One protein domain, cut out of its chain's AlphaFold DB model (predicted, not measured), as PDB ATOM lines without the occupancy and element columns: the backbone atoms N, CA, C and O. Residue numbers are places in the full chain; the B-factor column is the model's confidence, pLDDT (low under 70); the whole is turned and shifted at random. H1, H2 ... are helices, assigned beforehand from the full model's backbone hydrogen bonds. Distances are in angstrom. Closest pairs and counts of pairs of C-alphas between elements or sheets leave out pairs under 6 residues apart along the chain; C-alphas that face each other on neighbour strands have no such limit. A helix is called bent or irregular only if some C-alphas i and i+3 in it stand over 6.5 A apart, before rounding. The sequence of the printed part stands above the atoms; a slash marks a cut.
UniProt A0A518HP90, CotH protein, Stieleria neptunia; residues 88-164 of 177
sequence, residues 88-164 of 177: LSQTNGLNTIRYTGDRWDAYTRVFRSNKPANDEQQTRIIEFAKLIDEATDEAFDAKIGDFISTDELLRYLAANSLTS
ATOM      1  N   LEU A  88      34.320 -27.587   9.132       91.38
ATOM      2  CA  LEU A  88      33.930 -26.683  10.211       91.38
ATOM      3  C   LEU A  88      34.042 -25.269   9.676       91.38
ATOM      4  O   LEU A  88      35.134 -24.838   9.309       91.38
ATOM      5  N   SER A  89      32.910 -24.580   9.604       87.38
ATOM      6  CA  SER A  89      32.835 -23.261   8.998       87.38
ATOM      7  C   SER A  89      32.150 -22.277   9.924       87.38
ATOM      8  O   SER A  89      31.121 -22.579  10.528       87.38
ATOM      9  N   GLN A  90      32.732 -21.092  10.013       82.31
ATOM     10  CA  GLN A  90      32.072 -19.929  10.570       82.31
ATOM     11  C   GLN A  90      31.461 -19.103   9.456       82.31
ATOM     12  O   GLN A  90      32.058 -18.940   8.392       82.31
ATOM     13  N   THR A  91      30.307 -18.524   9.753       78.62
ATOM     14  CA  THR A  91      29.669 -17.528   8.895       78.62
ATOM     15  C   THR A  91      29.618 -16.196   9.618       78.62
ATOM     16  O   THR A  91      29.634 -16.167  10.848       78.62
ATOM     17  N   ASN A  92      29.490 -15.104   8.867       73.88
ATOM     18  CA  ASN A  92      29.278 -13.769   9.431       73.88
ATOM     19  C   ASN A  92      27.793 -13.523   9.792       73.88
ATOM     20  O   ASN A  92      27.300 -12.406   9.664       73.88
ATOM     21  N   GLY A  93      27.061 -14.577  10.182       73.75
ATOM     22  CA  GLY A  93      25.618 -14.555  10.448       73.75
ATOM     23  C   GLY A  93      24.770 -15.080   9.289       73.75
ATOM     24  O   GLY A  93      25.155 -14.991   8.120       73.75
ATOM     25  N   LEU A  94      23.583 -15.612   9.610       75.19
ATOM     26  CA  LEU A  94      22.656 -16.193   8.619       75.19
ATOM     27  C   LEU A  94      22.245 -15.192   7.531       75.19
ATOM     28  O   LEU A  94      22.068 -15.556   6.371       75.19
ATOM     29  N   ASN A  95      22.138 -13.913   7.884       77.88
ATOM     30  CA  ASN A  95      21.774 -12.841   6.959       77.88
ATOM     31  C   ASN A  95      22.849 -12.539   5.900       77.88
ATOM     32  O   ASN A  95      22.555 -11.799   4.965       77.88
ATOM     33  N   THR A  96      24.067 -13.072   6.036       82.94
ATOM     34  CA  THR A  96      25.160 -12.866   5.069       82.94
ATOM     35  C   THR A  96      25.246 -13.951   4.003       82.94
ATOM     36  O   THR A  96      25.972 -13.785   3.024       82.94
ATOM     37  N   ILE A  97      24.503 -15.046   4.164       88.44
ATOM     38  CA  ILE A  97      24.485 -16.139   3.197       88.44
ATOM     39  C   ILE A  97      23.617 -15.707   2.013       88.44
ATOM     40  O   ILE A  97      22.411 -15.513   2.162       88.44
ATOM     41  N   ARG A  98      24.242 -15.504   0.854       91.19
ATOM     42  CA  ARG A  98      23.600 -15.067  -0.393       91.19
ATOM     43  C   ARG A  98      24.227 -15.788  -1.568       91.19
ATOM     44  O   ARG A  98      25.396 -16.174  -1.494       91.19
ATOM     45  N   TYR A  99      23.465 -15.943  -2.639       95.88
ATOM     46  CA  TYR A  99      23.986 -16.536  -3.853       95.88
ATOM     47  C   TYR A  99      24.799 -15.496  -4.625       95.88
ATOM     48  O   TYR A  99      24.319 -14.421  -4.977       95.88
ATOM     49  N   THR A 100      26.069 -15.803  -4.878       94.69
ATOM     50  CA  THR A 100      27.012 -14.891  -5.550       94.69
ATOM     51  C   THR A 100      27.553 -15.486  -6.852       94.69
ATOM     52  O   THR A 100      28.672 -15.182  -7.265       94.69
ATOM     53  N   GLY A 101      26.763 -16.353  -7.492       95.75
ATOM     54  CA  GLY A 101      27.143 -17.125  -8.678       95.75
ATOM     55  C   GLY A 101      27.790 -18.473  -8.346       95.75
ATOM     56  O   GLY A 101      27.970 -18.823  -7.184       95.75
ATOM     57  N   ASP A 102      28.172 -19.228  -9.375       96.06
ATOM     58  CA  ASP A 102      28.614 -20.628  -9.232       96.06
ATOM     59  C   ASP A 102      30.111 -20.800  -8.927       96.06
ATOM     60  O   ASP A 102      30.639 -21.913  -8.923       96.06
ATOM     61  N   ARG A 103      30.845 -19.704  -8.707       95.56
ATOM     62  CA  ARG A 103      32.282 -19.782  -8.433       95.56
ATOM     63  C   ARG A 103      32.563 -19.808  -6.934       95.56
ATOM     64  O   ARG A 103      32.168 -18.901  -6.206       95.56
ATOM     65  N   TRP A 104      33.319 -20.814  -6.487       94.50
ATOM     66  CA  TRP A 104      33.661 -21.007  -5.071       94.50
ATOM     67  C   TRP A 104      34.407 -19.824  -4.434       94.50
ATOM     68  O   TRP A 104      34.198 -19.523  -3.259       94.50
ATOM     69  N   ASP A 105      35.250 -19.117  -5.194       93.69
ATOM     70  CA  ASP A 105      36.060 -18.003  -4.687       93.69
ATOM     71  C   ASP A 105      35.217 -16.910  -4.012       93.69
ATOM     72  O   ASP A 105      35.637 -16.361  -2.988       93.69
ATOM     73  N   ALA A 106      33.999 -16.675  -4.505       92.31
ATOM     74  CA  ALA A 106      33.069 -15.697  -3.946       92.31
ATOM     75  C   ALA A 106      32.567 -16.046  -2.525       92.31
ATOM     76  O   ALA A 106      32.242 -15.145  -1.749       92.31
ATOM     77  N   TYR A 107      32.577 -17.327  -2.138       92.44
ATOM     78  CA  TYR A 107      32.030 -17.809  -0.859       92.44
ATOM     79  C   TYR A 107      33.070 -17.890   0.260       92.44
ATOM     80  O   TYR A 107      32.714 -17.890   1.440       92.44
ATOM     81  N   THR A 108      34.362 -17.894  -0.079       89.75
ATOM     82  CA  THR A 108      35.469 -18.070   0.884       89.75
ATOM     83  C   THR A 108      35.543 -16.975   1.953       89.75
ATOM     84  O   THR A 108      36.046 -17.207   3.053       89.75
ATOM     85  N   ARG A 109      35.011 -15.780   1.659       83.69
ATOM     86  CA  ARG A 109      34.931 -14.661   2.609       83.69
ATOM     87  C   ARG A 109      33.788 -14.814   3.615       83.69
ATOM     88  O   ARG A 109      33.900 -14.315   4.734       83.69
ATOM     89  N   VAL A 110      32.695 -15.458   3.206       85.69
ATOM     90  CA  VAL A 110      31.511 -15.681   4.047       85.69
ATOM     91  C   VAL A 110      31.708 -16.928   4.902       85.69
ATOM     92  O   VAL A 110      31.453 -16.875   6.098       85.69
ATOM     93  N   PHE A 111      32.215 -18.010   4.309       88.19
ATOM     94  CA  PHE A 111      32.416 -19.305   4.958       88.19
ATOM     95  C   PHE A 111      33.882 -19.507   5.353       88.19
ATOM     96  O   PHE A 111      34.669 -20.151   4.646       88.19
ATOM     97  N   ARG A 112      34.259 -18.963   6.515       87.88
ATOM     98  CA  ARG A 112      35.613 -19.101   7.070       87.88
ATOM     99  C   ARG A 112      35.776 -20.502   7.643       87.88
ATOM    100  O   ARG A 112      35.311 -20.798   8.742       87.88
ATOM    101  N   SER A 113      36.414 -21.368   6.867       89.44
ATOM    102  CA  SER A 113      36.509 -22.793   7.175       89.44
ATOM    103  C   SER A 113      37.862 -23.174   7.766       89.44
ATOM    104  O   SER A 113      38.888 -22.587   7.427       89.44
ATOM    105  N   ASN A 114      37.878 -24.191   8.627       88.44
ATOM    106  CA  ASN A 114      39.096 -24.671   9.288       88.44
ATOM    107  C   ASN A 114      40.100 -25.357   8.339       88.44
ATOM    108  O   ASN A 114      41.256 -25.563   8.704       88.44
ATOM    109  N   LYS A 115      39.654 -25.744   7.141       91.12
ATOM    110  CA  LYS A 115      40.446 -26.377   6.080       91.12
ATOM    111  C   LYS A 115      39.857 -26.028   4.704       91.12
ATOM    112  O   LYS A 115      38.704 -25.593   4.646       91.12
ATOM    113  N   PRO A 116      40.599 -26.234   3.600       94.12
ATOM    114  CA  PRO A 116      40.033 -26.129   2.258       94.12
ATOM    115  C   PRO A 116      38.852 -27.088   2.072       94.12
ATOM    116  O   PRO A 116      38.943 -28.264   2.430       94.12
ATOM    117  N   ALA A 117      37.754 -26.581   1.511       95.12
ATOM    118  CA  ALA A 117      36.593 -27.380   1.139       95.12
ATOM    119  C   ALA A 117      36.902 -28.223  -0.108       95.12
ATOM    120  O   ALA A 117      37.533 -27.724  -1.043       95.12
ATOM    121  N   ASN A 118      36.443 -29.474  -0.141       95.88
ATOM    122  CA  ASN A 118      36.484 -30.288  -1.362       95.88
ATOM    123  C   ASN A 118      35.339 -29.910  -2.325       95.88
ATOM    124  O   ASN A 118      34.418 -29.196  -1.937       95.88
ATOM    125  N   ASP A 119      35.378 -30.403  -3.563       97.00
ATOM    126  CA  ASP A 119      34.428 -30.006  -4.616       97.00
ATOM    127  C   ASP A 119      32.956 -30.263  -4.242       97.00
ATOM    128  O   ASP A 119      32.086 -29.440  -4.530       97.00
ATOM    129  N   GLU A 120      32.670 -31.362  -3.540       96.25
ATOM    130  CA  GLU A 120      31.325 -31.685  -3.045       96.25
ATOM    131  C   GLU A 120      30.857 -30.667  -1.995       96.25
ATOM    132  O   GLU A 120      29.756 -30.127  -2.085       96.25
ATOM    133  N   GLN A 121      31.716 -30.338  -1.026       96.06
ATOM    134  CA  GLN A 121      31.436 -29.340   0.009       96.06
ATOM    135  C   GLN A 121      31.249 -27.940  -0.582       96.06
ATOM    136  O   GLN A 121      30.362 -27.210  -0.143       96.06
ATOM    137  N   GLN A 122      32.062 -27.570  -1.577       96.75
ATOM    138  CA  GLN A 122      31.932 -26.297  -2.287       96.75
ATOM    139  C   GLN A 122      30.583 -26.216  -3.004       96.75
ATOM    140  O   GLN A 122      29.830 -25.268  -2.785       96.75
ATOM    141  N   THR A 123      30.254 -27.242  -3.795       97.44
ATOM    142  CA  THR A 123      28.983 -27.334  -4.534       97.44
ATOM    143  C   THR A 123      27.801 -27.224  -3.581       97.44
ATOM    144  O   THR A 123      26.916 -26.394  -3.775       97.44
ATOM    145  N   ARG A 124      27.840 -27.971  -2.475       96.31
ATOM    146  CA  ARG A 124      26.776 -27.966  -1.474       96.31
ATOM    147  C   ARG A 124      26.562 -26.596  -0.821       96.31
ATOM    148  O   ARG A 124      25.425 -26.237  -0.533       96.31
ATOM    149  N   ILE A 125      27.625 -25.829  -0.565       95.19
ATOM    150  CA  ILE A 125      27.510 -24.461  -0.023       95.19
ATOM    151  C   ILE A 125      26.901 -23.511  -1.060       95.19
ATOM    152  O   ILE A 125      26.044 -22.701  -0.707       95.19
ATOM    153  N   ILE A 126      27.318 -23.615  -2.323       96.69
ATOM    154  CA  ILE A 126      26.789 -22.794  -3.421       96.69
ATOM    155  C   ILE A 126      25.291 -23.062  -3.606       96.69
ATOM    156  O   ILE A 126      24.492 -22.127  -3.641       96.69
ATOM    157  N   GLU A 127      24.895 -24.334  -3.656       97.38
ATOM    158  CA  GLU A 127      23.493 -24.742  -3.781       97.38
ATOM    159  C   GLU A 127      22.656 -24.317  -2.573       97.38
ATOM    160  O   GLU A 127      21.527 -23.859  -2.746       97.38
ATOM    161  N   PHE A 128      23.213 -24.398  -1.361       95.56
ATOM    162  CA  PHE A 128      22.549 -23.901  -0.159       95.56
ATOM    163  C   PHE A 128      22.298 -22.392  -0.227       95.56
ATOM    164  O   PHE A 128      21.196 -21.927   0.062       95.56
ATOM    165  N   ALA A 129      23.306 -21.620  -0.638       95.44
ATOM    166  CA  ALA A 129      23.175 -20.177  -0.792       95.44
ATOM    167  C   ALA A 129      22.142 -19.815  -1.868       95.44
ATOM    168  O   ALA A 129      21.336 -18.912  -1.659       95.44
ATOM    169  N   LYS A 130      22.114 -20.566  -2.976       97.00
ATOM    170  CA  LYS A 130      21.102 -20.434  -4.030       97.00
ATOM    171  C   LYS A 130      19.697 -20.753  -3.534       97.00
ATOM    172  O   LYS A 130      18.765 -20.021  -3.850       97.00
ATOM    173  N   LEU A 131      19.545 -21.807  -2.732       96.88
ATOM    174  CA  LEU A 131      18.265 -22.157  -2.124       96.88
ATOM    175  C   LEU A 131      17.750 -21.026  -1.223       96.88
ATOM    176  O   LEU A 131      16.571 -20.707  -1.276       96.88
ATOM    177  N   ILE A 132      18.621 -20.412  -0.419       93.50
ATOM    178  CA  ILE A 132      18.240 -19.300   0.465       93.50
ATOM    179  C   ILE A 132      17.815 -18.055  -0.323       93.50
ATOM    180  O   ILE A 132      16.907 -17.351   0.107       93.50
ATOM    181  N   ASP A 133      18.504 -17.751  -1.422       94.50
ATOM    182  CA  ASP A 133      18.397 -16.447  -2.086       94.50
ATOM    183  C   ASP A 133      17.387 -16.429  -3.246       94.50
ATOM    184  O   ASP A 133      16.745 -15.410  -3.492       94.50
ATOM    185  N   GLU A 134      17.233 -17.548  -3.962       95.94
ATOM    186  CA  GLU A 134      16.468 -17.604  -5.217       95.94
ATOM    187  C   GLU A 134      15.256 -18.552  -5.189       95.94
ATOM    188  O   GLU A 134      14.451 -18.531  -6.123       95.94
ATOM    189  N   ALA A 135      15.114 -19.419  -4.180       97.19
ATOM    190  CA  ALA A 135      14.013 -20.383  -4.152       97.19
ATOM    191  C   ALA A 135      12.663 -19.719  -3.836       97.19
ATOM    192  O   ALA A 135      12.592 -18.725  -3.117       97.19
ATOM    193  N   THR A 136      11.574 -20.309  -4.340       97.94
ATOM    194  CA  THR A 136      10.234 -20.002  -3.818       97.94
ATOM    195  C   THR A 136      10.072 -20.604  -2.427       97.94
ATOM    196  O   THR A 136      10.778 -21.556  -2.083       97.94
ATOM    197  N   ASP A 137       9.105 -20.112  -1.657       97.69
ATOM    198  CA  ASP A 137       8.813 -20.631  -0.318       97.69
ATOM    199  C   ASP A 137       8.538 -22.147  -0.344       97.69
ATOM    200  O   ASP A 137       9.055 -22.885   0.492       97.69
ATOM    201  N   GLU A 138       7.807 -22.642  -1.350       98.12
ATOM    202  CA  GLU A 138       7.511 -24.074  -1.492       98.12
ATOM    203  C   GLU A 138       8.767 -24.896  -1.802       98.12
ATOM    204  O   GLU A 138       8.946 -25.998  -1.282       98.12
ATOM    205  N   ALA A 139       9.648 -24.377  -2.662       97.81
ATOM    206  CA  ALA A 139      10.892 -25.052  -3.010       97.81
ATOM    207  C   ALA A 139      11.895 -25.031  -1.849       97.81
ATOM    208  O   ALA A 139      12.623 -26.008  -1.656       97.81
ATOM    209  N   PHE A 140      11.928 -23.937  -1.084       96.81
ATOM    210  CA  PHE A 140      12.728 -23.807   0.125       96.81
ATOM    211  C   PHE A 140      12.280 -24.819   1.181       96.81
ATOM    212  O   PHE A 140      13.099 -25.621   1.628       96.81
ATOM    213  N   ASP A 141      10.988 -24.837   1.520       96.88
ATOM    214  CA  ASP A 141      10.426 -25.735   2.537       96.88
ATOM    215  C   ASP A 141      10.666 -27.212   2.181       96.88
ATOM    216  O   ASP A 141      11.096 -28.008   3.014       96.88
ATOM    217  N   ALA A 142      10.515 -27.562   0.900       97.50
ATOM    218  CA  ALA A 142      10.743 -28.923   0.428       97.50
ATOM    219  C   ALA A 142      12.215 -29.379   0.479       97.50
ATOM    220  O   ALA A 142      12.459 -30.583   0.522       97.50
ATOM    221  N   LYS A 143      13.192 -28.460   0.424       97.69
ATOM    222  CA  LYS A 143      14.620 -28.802   0.238       97.69
ATOM    223  C   LYS A 143      15.536 -28.408   1.386       97.69
ATOM    224  O   LYS A 143      16.648 -28.921   1.468       97.69
ATOM    225  N   ILE A 144      15.129 -27.502   2.273       96.00
ATOM    226  CA  ILE A 144      16.014 -26.975   3.321       96.00
ATOM    227  C   ILE A 144      16.579 -28.081   4.228       96.00
ATOM    228  O   ILE A 144      17.747 -28.018   4.621       96.00
ATOM    229  N   GLY A 145      15.793 -29.133   4.480       96.81
ATOM    230  CA  GLY A 145      16.205 -30.298   5.269       96.81
ATOM    231  C   GLY A 145      17.374 -31.094   4.673       96.81
ATOM    232  O   GLY A 145      18.124 -31.716   5.423       96.81
ATOM    233  N   ASP A 146      17.596 -31.021   3.357       96.56
ATOM    234  CA  ASP A 146      18.746 -31.659   2.698       96.56
ATOM    235  C   ASP A 146      20.055 -30.908   3.002       96.56
ATOM    236  O   ASP A 146      21.158 -31.472   2.967       96.56
ATOM    237  N   PHE A 147      19.942 -29.614   3.324       94.75
ATOM    238  CA  PHE A 147      21.073 -28.725   3.559       94.75
ATOM    239  C   PHE A 147      21.415 -28.536   5.034       94.75
ATOM    240  O   PHE A 147      22.600 -28.408   5.364       94.75
ATOM    241  N   ILE A 148      20.427 -28.536   5.921       92.06
ATOM    242  CA  ILE A 148      20.633 -28.306   7.350       92.06
ATOM    243  C   ILE A 148      19.631 -29.107   8.179       92.06
ATOM    244  O   ILE A 148      18.469 -29.245   7.807       92.06
ATOM    245  N   SER A 149      20.068 -29.590   9.344       94.00
ATOM    246  CA  SER A 149      19.149 -30.102  10.360       94.00
ATOM    247  C   SER A 149      18.344 -28.930  10.927       94.00
ATOM    248  O   SER A 149      18.848 -28.132  11.722       94.00
ATOM    249  N   THR A 150      17.100 -28.781  10.470       93.50
ATOM    250  CA  THR A 150      16.210 -27.683  10.879       93.50
ATOM    251  C   THR A 150      15.902 -27.737  12.371       93.50
ATOM    252  O   THR A 150      15.891 -26.701  13.029       93.50
ATOM    253  N   ASP A 151      15.734 -28.935  12.929       95.31
ATOM    254  CA  ASP A 151      15.524 -29.147  14.361       95.31
ATOM    255  C   ASP A 151      16.737 -28.692  15.196       95.31
ATOM    256  O   ASP A 151      16.584 -27.911  16.137       95.31
ATOM    257  N   GLU A 152      17.961 -29.080  14.814       93.19
ATOM    258  CA  GLU A 152      19.180 -28.618  15.499       93.19
ATOM    259  C   GLU A 152      19.354 -27.100  15.396       93.19
ATOM    260  O   GLU A 152      19.693 -26.445  16.387       93.19
ATOM    261  N   LEU A 153      19.078 -26.520  14.222       90.62
ATOM    262  CA  LEU A 153      19.116 -25.072  14.033       90.62
ATOM    263  C   LEU A 153      18.114 -24.370  14.960       90.62
ATOM    264  O   LEU A 153      18.476 -23.399  15.622       90.62
ATOM    265  N   LEU A 154      16.874 -24.852  15.055       92.88
ATOM    266  CA  LEU A 154      15.851 -24.256  15.920       92.88
ATOM    267  C   LEU A 154      16.222 -24.354  17.404       92.88
ATOM    268  O   LEU A 154      16.058 -23.373  18.136       92.88
ATOM    269  N   ARG A 155      16.792 -25.480  17.849       95.25
ATOM    270  CA  ARG A 155      17.323 -25.631  19.217       95.25
ATOM    271  C   ARG A 155      18.466 -24.652  19.485       95.25
ATOM    272  O   ARG A 155      18.485 -24.001  20.531       95.25
ATOM    273  N   TYR A 156      19.373 -24.475  18.522       91.62
ATOM    274  CA  TYR A 156      20.434 -23.466  18.585       91.62
ATOM    275  C   TYR A 156      19.866 -22.041  18.696       91.62
ATOM    276  O   TYR A 156      20.319 -21.253  19.532       91.62
ATOM    277  N   LEU A 157      18.853 -21.692  17.897       90.50
ATOM    278  CA  LEU A 157      18.198 -20.380  17.958       90.50
ATOM    279  C   LEU A 157      17.510 -20.153  19.315       90.50
ATOM    280  O   LEU A 157      17.672 -19.085  19.911       90.50
ATOM    281  N   ALA A 158      16.809 -21.164  19.832       93.25
ATOM    282  CA  ALA A 158      16.172 -21.116  21.145       93.25
ATOM    283  C   ALA A 158      17.201 -20.910  22.267       93.25
ATOM    284  O   ALA A 158      17.010 -20.047  23.126       93.25
ATOM    285  N   ALA A 159      18.326 -21.629  22.225       93.81
ATOM    286  CA  ALA A 159      19.398 -21.487  23.206       93.81
ATOM    287  C   ALA A 159      19.986 -20.066  23.215       93.81
ATOM    288  O   ALA A 159      20.134 -19.473  24.283       93.81
ATOM    289  N   ASN A 160      20.251 -19.485  22.035       91.00
ATOM    290  CA  ASN A 160      20.709 -18.093  21.927       91.00
ATOM    291  C   ASN A 160      19.674 -17.095  22.463       91.00
ATOM    292  O   ASN A 160      20.052 -16.103  23.084       91.00
ATOM    293  N   SER A 161      18.381 -17.342  22.234       90.56
ATOM    294  CA  SER A 161      17.308 -16.489  22.754       90.56
ATOM    295  C   SER A 161      17.260 -16.521  24.285       90.56
ATOM    296  O   SER A 161      17.267 -15.465  24.919       90.56
ATOM    297  N   LEU A 162      17.314 -17.714  24.888       93.38
ATOM    298  CA  LEU A 162      17.301 -17.890  26.346       93.38
ATOM    299  C   LEU A 162      18.509 -17.247  27.036       93.38
ATOM    300  O   LEU A 162      18.384 -16.732  28.145       93.38
ATOM    301  N   THR A 163      19.676 -17.267  26.391       92.25
ATOM    302  CA  THR A 163      20.910 -16.697  26.955       92.25
ATOM    303  C   THR A 163      21.154 -15.251  26.537       92.25
ATOM    304  O   THR A 163      22.118 -14.642  27.000       92.25
ATOM    305  N   SER A 164      20.281 -14.683  25.696       89.81
ATOM    306  CA  SER A 164      20.460 -13.355  25.096       89.81
ATOM    307  C   SER A 164      21.813 -13.204  24.383       89.81
ATOM    308  O   SER A 164      22.462 -12.160  24.465       89.81
TER     309      SER A 164
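AT A GLANCE: This is residues 88 to 164 of the 177 residues of the protein "CotH protein" of Stieleria neptunia (UniProt A0A518HP90). A helical hairpin, H2 and H3, forms one side of the body; the short helix H1 packs on residues 122 to 126 of H2, and the long unnamed stretch of residues 88 to 103 loops past H2 near residues 97 to 99. After the tight link that follows residue 147, the last of H3, H4 sticks out as a free arm, about perpendicular to H3 at 89 degrees. The printed part has 77 residues with four named helices, H1 to H4 in chain order, and no named strand; its class is all helix. It is only just compact, close to loose, with a radius of gyration of the C-alphas of 13.3 A and spans of 37 by 32 by 19 A.

IN THESE COORDINATES: The printed part begins at C-alpha 88, (33.930, -26.683, 10.211). H1 is residues 104 to 107, 5.5 A long, from C-alpha 104 at (33.661, -21.007, -5.071). H2 is residues 119 to 134, 21.8 A. H3 is residues 137 to 147, 15.2 A, and irregular: C-alphas 142 and 145 are 7.4 A apart. H4 is residues 150 to 163, 20.0 A, ending at C-alpha 163, (20.910, -16.697, 26.955).

HOW THE PARTS SIT: Residues 89 to 90 pair with residues 112 to 113, antiparallel. H1 and H2 touch, closest at the C-alphas of Trp 104 and Gln 122, 6.2 A. H2 and H3 touch as a hairpin, opposite ways at a shallow tilt of 23 degrees, closest at the C-alphas of Leu 131 and Phe 140, 6.2 A. H3 and H4 are close but not clearly touching: their closest C-alphas, Ile 144 and Thr 150, are 7.6 A apart. H1 and H3, H1 and H4, and H2 and H4 are apart. Every O i to N i+4 pair is within hydrogen-bond range in H2 and H4, and 4 of 7 in H3; H1 is too short for one.

THE WHOLE: The C-alphas of Arg 103 and Leu 162 are the two farthest apart, 37.9 A. Residues 149 to 164 stand free. The link from H1 to H2 is long. The printed part has no cut, and no printed residue is under 70 in pLDDT.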